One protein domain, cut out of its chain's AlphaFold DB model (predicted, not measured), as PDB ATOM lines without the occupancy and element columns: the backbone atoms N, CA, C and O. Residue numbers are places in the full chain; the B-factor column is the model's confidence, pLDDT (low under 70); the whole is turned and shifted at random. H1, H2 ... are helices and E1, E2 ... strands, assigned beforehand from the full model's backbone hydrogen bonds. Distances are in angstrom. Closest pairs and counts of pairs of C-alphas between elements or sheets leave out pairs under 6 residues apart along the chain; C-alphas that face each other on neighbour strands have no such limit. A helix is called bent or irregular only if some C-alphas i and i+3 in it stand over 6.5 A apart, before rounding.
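This is residues 132 to 181 of the 181 residues of the protein "Transmembrane protein 188" of Rhizoclosmatium globosum (UniProt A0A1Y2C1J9). Two helices stand at the two ends of a flat, loose row, with a small two-stranded hairpin, E1 and E2, in the middle. H1 packs beside E1, the chain turns back after each element, and H2 comes close to E2 near Ala 168, while residues 173 to 181 stick out free. The printed part has 50 residues with two named helices and two named strands, in the order H1, E1, E2, H2; the sheet E1 - E2 is antiparallel and the class is mostly helix. The whole is loose, with a radius of gyration of the C-alphas of 12.3 A and spans of 34 by 25 by 12 A.

H1, residues 132 to 146, begins at C-alpha 132 (-23.887, -37.282, 8.613) and is 21.7 A long. It is neither bent nor irregular, but only just: C-alphas 133 and 136 are 6.4 A apart. E1 is residues 148 to 150, 7.0 A, and E2 is residues 157 to 159, 6.6 A. H2, residues 165 to 179, is 21.2 A long and ends at C-alpha 179 (-13.662, -62.298, 11.635).

The closest C-alphas of H1 and E1 are those of Asn 140 and Glu 149, 5.4 A apart. H1 and E2 are near each other. In the hairpin E1 and E2, at 141 degrees, N 149 and O 158 are within hydrogen-bond range at 2.8 A. The closest C-alphas of E2 and H2 are those of Phe 159 and Ala 168, 6.8 A. H2 is apart from H1 and from E1. Every O i to N i+4 pair is within hydrogen-bond range in H2, and 7 of 11 in H1.

The C-alphas farthest apart, of Arg 134 and Leu 181, are 34.6 A apart. The printed part has no cut and ends at the chain's last residue; no link is long. Mean pLDDT of the printed part is 74.6, with residues 132 to 136, 152 to 155, 161 and 181 under 70.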
ATOM      1  N   PRO A 132     -24.580 -36.017   8.861       58.56
ATOM      2  CA  PRO A 132     -23.887 -37.282   8.613       58.56
ATOM      3  C   PRO A 132     -23.145 -37.254   7.267       58.56
ATOM      4  O   PRO A 132     -22.147 -37.954   7.087       58.56
ATOM      5  N   LEU A 133     -23.594 -36.389   6.350       59.53
ATOM      6  CA  LEU A 133     -22.954 -36.113   5.066       59.53
ATOM      7  C   LEU A 133     -21.609 -35.396   5.223       59.53
ATOM      8  O   LEU A 133     -20.731 -35.573   4.385       59.53
ATOM      9  N   ARG A 134     -21.414 -34.630   6.304       64.62
ATOM     10  CA  ARG A 134     -20.181 -33.872   6.562       64.62
ATOM     11  C   ARG A 134     -19.198 -34.627   7.455       64.62
ATOM     12  O   ARG A 134     -17.993 -34.403   7.363       64.62
ATOM     13  N   PHE A 135     -19.690 -35.565   8.266       68.75
ATOM     14  CA  PHE A 135     -18.866 -36.395   9.148       68.75
ATOM     15  C   PHE A 135     -17.837 -37.234   8.376       68.75
ATOM     16  O   PHE A 135     -16.655 -37.204   8.707       68.75
ATOM     17  N   ARG A 136     -18.251 -37.920   7.302       66.31
ATOM     18  CA  ARG A 136     -17.350 -38.748   6.476       66.31
ATOM     19  C   ARG A 136     -16.242 -37.951   5.777       66.31
ATOM     20  O   ARG A 136     -15.089 -38.337   5.928       66.31
ATOM     21  N   PRO A 137     -16.520 -36.856   5.044       70.50
ATOM     22  CA  PRO A 137     -15.462 -36.070   4.410       70.50
ATOM     23  C   PRO A 137     -14.572 -35.354   5.433       70.50
ATOM     24  O   PRO A 137     -13.374 -35.231   5.197       70.50
ATOM     25  N   SER A 138     -15.114 -34.934   6.583       70.25
ATOM     26  CA  SER A 138     -14.315 -34.357   7.672       70.25
ATOM     27  C   SER A 138     -13.357 -35.391   8.276       70.25
ATOM     28  O   SER A 138     -12.164 -35.126   8.416       70.25
ATOM     29  N   LEU A 139     -13.841 -36.612   8.528       71.00
ATOM     30  CA  LEU A 139     -13.002 -37.728   8.958       71.00
ATOM     31  C   LEU A 139     -11.975 -38.110   7.897       71.00
ATOM     32  O   LEU A 139     -10.800 -38.188   8.219       71.00
ATOM     33  N   ASN A 140     -12.371 -38.287   6.636       79.19
ATOM     34  CA  ASN A 140     -11.434 -38.618   5.562       79.19
ATOM     35  C   ASN A 140     -10.356 -37.543   5.392       79.19
ATOM     36  O   ASN A 140      -9.218 -37.886   5.099       79.19
ATOM     37  N   LYS A 141     -10.656 -36.261   5.641       81.31
ATOM     38  CA  LYS A 141      -9.644 -35.196   5.641       81.31
ATOM     39  C   LYS A 141      -8.582 -35.419   6.722       81.31
ATOM     40  O   LYS A 141      -7.400 -35.259   6.438       81.31
ATOM     41  N   VAL A 142      -8.989 -35.831   7.924       78.44
ATOM     42  CA  VAL A 142      -8.074 -36.145   9.034       78.44
ATOM     43  C   VAL A 142      -7.343 -37.471   8.796       78.44
ATOM     44  O   VAL A 142      -6.122 -37.526   8.898       78.44
ATOM     45  N   LEU A 143      -8.063 -38.529   8.414       77.00
ATOM     46  CA  LEU A 143      -7.507 -39.858   8.151       77.00
ATOM     47  C   LEU A 143      -6.513 -39.839   6.976       77.00
ATOM     48  O   LEU A 143      -5.525 -40.574   7.008       77.00
ATOM     49  N   LYS A 144      -6.684 -38.934   6.003       78.62
ATOM     50  CA  LYS A 144      -5.740 -38.744   4.893       78.62
ATOM     51  C   LYS A 144      -4.335 -38.365   5.364       78.62
ATOM     52  O   LYS A 144      -3.368 -38.779   4.727       78.62
ATOM     53  N   HIS A 145      -4.193 -37.650   6.486       76.75
ATOM     54  CA  HIS A 145      -2.877 -37.369   7.083       76.75
ATOM     55  C   HIS A 145      -2.178 -38.642   7.578       76.75
ATOM     56  O   HIS A 145      -0.954 -38.719   7.555       76.75
ATOM     57  N   TYR A 146      -2.952 -39.663   7.940       72.12
ATOM     58  CA  TYR A 146      -2.468 -40.982   8.340       72.12
ATOM     59  C   TYR A 146      -2.435 -41.983   7.176       72.12
ATOM     60  O   TYR A 146      -2.215 -43.168   7.396       72.12
ATOM     61  N   CYS A 147      -2.641 -41.518   5.935       75.19
ATOM     62  CA  CYS A 147      -2.789 -42.364   4.748       75.19
ATOM     63  C   CYS A 147      -3.900 -43.421   4.899       75.19
ATOM     64  O   CYS A 147      -3.804 -44.511   4.344       75.19
ATOM     65  N   LEU A 148      -4.961 -43.092   5.633       79.31
ATOM     66  CA  LEU A 148      -6.143 -43.924   5.834       79.31
ATOM     67  C   LEU A 148      -7.359 -43.237   5.211       79.31
ATOM     68  O   LEU A 148      -7.434 -42.011   5.143       79.31
ATOM     69  N   GLU A 149      -8.329 -44.022   4.772       78.81
ATOM     70  CA  GLU A 149      -9.600 -43.546   4.236       78.81
ATOM     71  C   GLU A 149     -10.725 -44.453   4.734       78.81
ATOM     72  O   GLU A 149     -10.557 -45.662   4.865       78.81
ATOM     73  N   LEU A 150     -11.887 -43.883   5.043       72.62
ATOM     74  CA  LEU A 150     -13.056 -44.654   5.450       72.62
ATOM     75  C   LEU A 150     -13.847 -45.078   4.205       72.62
ATOM     76  O   LEU A 150     -14.340 -44.238   3.447       72.62
ATOM     77  N   GLY A 151     -13.985 -46.386   4.006       72.44
ATOM     78  CA  GLY A 151     -14.641 -46.991   2.855       72.44
ATOM     79  C   GLY A 151     -16.143 -46.699   2.773       72.44
ATOM     80  O   GLY A 151     -16.837 -46.550   3.783       72.44
ATOM     81  N   ALA A 152     -16.659 -46.654   1.538       66.38
ATOM     82  CA  ALA A 152     -18.019 -46.219   1.218       66.38
ATOM     83  C   ALA A 152     -19.131 -47.133   1.776       66.38
ATOM     84  O   ALA A 152     -20.149 -46.617   2.244       66.38
ATOM     85  N   LYS A 153     -18.936 -48.461   1.749       64.38
ATOM     86  CA  LYS A 153     -19.989 -49.457   2.032       64.38
ATOM     87  C   LYS A 153     -20.127 -49.842   3.512       64.38
ATOM     88  O   LYS A 153     -21.242 -49.861   4.012       64.38
ATOM     89  N   ASN A 154     -19.017 -50.082   4.216       65.19
ATOM     90  CA  ASN A 154     -19.043 -50.709   5.552       65.19
ATOM     91  C   ASN A 154     -18.355 -49.876   6.658       65.19
ATOM     92  O   ASN A 154     -18.146 -50.364   7.769       65.19
ATOM     93  N   ASN A 155     -17.985 -48.618   6.364       67.94
ATOM     94  CA  ASN A 155     -17.088 -47.810   7.207       67.94
ATOM     95  C   ASN A 155     -15.782 -48.550   7.565       67.94
ATOM     96  O   ASN A 155     -15.213 -48.336   8.632       67.94
ATOM     97  N   ASP A 156     -15.328 -49.435   6.678       72.50
ATOM     98  CA  ASP A 156     -14.060 -50.148   6.813       72.50
ATOM     99  C   ASP A 156     -12.899 -49.174   6.606       72.50
ATOM    100  O   ASP A 156     -13.002 -48.262   5.781       72.50
ATOM    101  N   LEU A 157     -11.783 -49.381   7.305       75.19
ATOM    102  CA  LEU A 157     -10.558 -48.652   6.984       75.19
ATOM    103  C   LEU A 157      -9.961 -49.191   5.681       75.19
ATOM    104  O   LEU A 157      -9.716 -50.386   5.531       75.19
ATOM    105  N   VAL A 158      -9.713 -48.281   4.748       77.06
ATOM    106  CA  VAL A 158      -9.002 -48.510   3.495       77.06
ATOM    107  C   VAL A 158      -7.685 -47.751   3.572       77.06
ATOM    108  O   VAL A 158      -7.644 -46.579   3.943       77.06
ATOM    109  N   PHE A 159      -6.588 -48.420   3.243       78.12
ATOM    110  CA  PHE A 159      -5.285 -47.773   3.169       78.12
ATOM    111  C   PHE A 159      -5.177 -46.950   1.885       78.12
ATOM    112  O   PHE A 159      -5.536 -47.404   0.801       78.12
ATOM    113  N   SER A 160      -4.663 -45.730   2.006       72.19
ATOM    114  CA  SER A 160      -4.341 -44.887   0.862       72.19
ATOM    115  C   SER A 160      -3.121 -45.446   0.123       72.19
ATOM    116  O   SER A 160      -2.258 -46.101   0.709       72.19
ATOM    117  N   ARG A 161      -3.003 -45.124  -1.170       68.00
ATOM    118  CA  ARG A 161      -2.004 -45.667  -2.115       68.00
ATOM    119  C   ARG A 161      -0.534 -45.451  -1.711       68.00
ATOM    120  O   ARG A 161       0.363 -45.988  -2.347       68.00
ATOM    121  N   LYS A 162      -0.281 -44.641  -0.679       71.19
ATOM    122  CA  LYS A 162       1.054 -44.315  -0.158       71.19
ATOM    123  C   LYS A 162       1.620 -45.356   0.817       71.19
ATOM    124  O   LYS A 162       2.784 -45.243   1.186       71.19
ATOM    125  N   ILE A 163       0.824 -46.329   1.260       74.56
ATOM    126  CA  ILE A 163       1.265 -47.354   2.216       74.56
ATOM    127  C   ILE A 163       1.821 -48.568   1.452       74.56
ATOM    128  O   ILE A 163       1.240 -48.947   0.434       74.56
ATOM    129  N   PRO A 164       2.922 -49.196   1.919       78.19
ATOM    130  CA  PRO A 164       3.459 -50.408   1.303       78.19
ATOM    131  C   PRO A 164       2.408 -51.520   1.216       78.19
ATOM    132  O   PRO A 164       1.787 -51.874   2.220       78.19
ATOM    133  N   VAL A 165       2.253 -52.109   0.029       75.31
ATOM    134  CA  VAL A 165       1.248 -53.152  -0.259       75.31
ATOM    135  C   VAL A 165       1.380 -54.358   0.680       75.31
ATOM    136  O   VAL A 165       0.383 -54.841   1.202       75.31
ATOM    137  N   ALA A 166       2.613 -54.748   1.022       76.06
ATOM    138  CA  ALA A 166       2.891 -55.841   1.956       76.06
ATOM    139  C   ALA A 166       2.297 -55.624   3.363       76.06
ATOM    140  O   ALA A 166       1.861 -56.573   4.017       76.06
ATOM    141  N   PHE A 167       2.246 -54.373   3.837       77.88
ATOM    142  CA  PHE A 167       1.625 -54.042   5.121       77.88
ATOM    143  C   PHE A 167       0.097 -54.096   5.031       77.88
ATOM    144  O   PHE A 167      -0.555 -54.612   5.939       77.88
ATOM    145  N   ALA A 168      -0.467 -53.593   3.928       78.00
ATOM    146  CA  ALA A 168      -1.906 -53.632   3.685       78.00
ATOM    147  C   ALA A 168      -2.427 -55.077   3.606       78.00
ATOM    148  O   ALA A 168      -3.446 -55.389   4.226       78.00
ATOM    149  N   ASP A 169      -1.688 -55.960   2.931       82.31
ATOM    150  CA  ASP A 169      -2.022 -57.381   2.806       82.31
ATOM    151  C   ASP A 169      -1.879 -58.130   4.136       82.31
ATOM    152  O   ASP A 169      -2.734 -58.932   4.505       82.31
ATOM    153  N   SER A 170      -0.843 -57.825   4.921       81.38
ATOM    154  CA  SER A 170      -0.670 -58.424   6.252       81.38
ATOM    155  C   SER A 170      -1.807 -58.040   7.207       81.38
ATOM    156  O   SER A 170      -2.299 -58.868   7.977       81.38
ATOM    157  N   TYR A 171      -2.265 -56.784   7.149       80.81
ATOM    158  CA  TYR A 171      -3.393 -56.319   7.953       80.81
ATOM    159  C   TYR A 171      -4.722 -56.933   7.507       80.81
ATOM    160  O   TYR A 171      -5.523 -57.322   8.359       80.81
ATOM    161  N   SER A 172      -4.970 -57.042   6.196       80.00
ATOM    162  CA  SER A 172      -6.203 -57.651   5.684       80.00
ATOM    163  C   SER A 172      -6.300 -59.122   6.097       80.00
ATOM    164  O   SER A 172      -7.334 -59.535   6.622       80.00
ATOM    165  N   GLN A 173      -5.194 -59.869   6.016       85.06
ATOM    166  CA  GLN A 173      -5.108 -61.246   6.509       85.06
ATOM    167  C   GLN A 173      -5.354 -61.346   8.021       85.06
ATOM    168  O   GLN A 173      -6.104 -62.215   8.475       85.06
ATOM    169  N   TYR A 174      -4.761 -60.449   8.818       81.25
ATOM    170  CA  TYR A 174      -4.992 -60.397  10.267       81.25
ATOM    171  C   TYR A 174      -6.466 -60.120  10.604       81.25
ATOM    172  O   TYR A 174      -7.040 -60.763  11.487       81.25
ATOM    173  N   ARG A 175      -7.103 -59.207   9.863       81.69
ATOM    174  CA  ARG A 175      -8.520 -58.861  10.014       81.69
ATOM    175  C   ARG A 175      -9.439 -60.028   9.663       81.69
ATOM    176  O   ARG A 175     -10.379 -60.309  10.404       81.69
ATOM    177  N   ASP A 176      -9.167 -60.716   8.562       84.75
ATOM    178  CA  ASP A 176      -9.983 -61.845   8.112       84.75
ATOM    179  C   ASP A 176      -9.859 -63.047   9.050       84.75
ATOM    180  O   ASP A 176     -10.842 -63.750   9.282       84.75
ATOM    181  N   LYS A 177      -8.685 -63.251   9.661       87.00
ATOM    182  CA  LYS A 177      -8.497 -64.264  10.707       87.00
ATOM    183  C   LYS A 177      -9.339 -63.971  11.951       87.00
ATOM    184  O   LYS A 177      -9.899 -64.897  12.523       87.00
ATOM    185  N   LEU A 178      -9.454 -62.702  12.350       79.94
ATOM    186  CA  LEU A 178     -10.272 -62.289  13.498       79.94
ATOM    187  C   LEU A 178     -11.778 -62.361  13.234       79.94
ATOM    188  O   LEU A 178     -12.526 -62.609  14.166       79.94
ATOM    189  N   ARG A 179     -12.235 -62.162  11.992       77.88
ATOM    190  CA  ARG A 179     -13.662 -62.298  11.635       77.88
ATOM    191  C   ARG A 179     -14.151 -63.747  11.561       77.88
ATOM    192  O   ARG A 179     -15.357 -63.963  11.530       77.88
ATOM    193  N   LYS A 180     -13.232 -64.707  11.425       77.38
ATOM    194  CA  LYS A 180     -13.527 -66.148  11.339       77.38
ATOM    195  C   LYS A 180     -13.510 -66.854  12.699       77.38
ATOM    196  O   LYS A 180     -13.856 -68.030  12.748       77.38
ATOM    197  N   LEU A 181     -13.053 -66.166  13.746       61.12
ATOM    198  CA  LEU A 181     -13.143 -66.596  15.142       61.12
ATOM    199  C   LEU A 181     -14.500 -66.181  15.712       61.12
ATOM    200  O   LEU A 181     -15.044 -66.976  16.503       61.12
TER     201      LEU A 181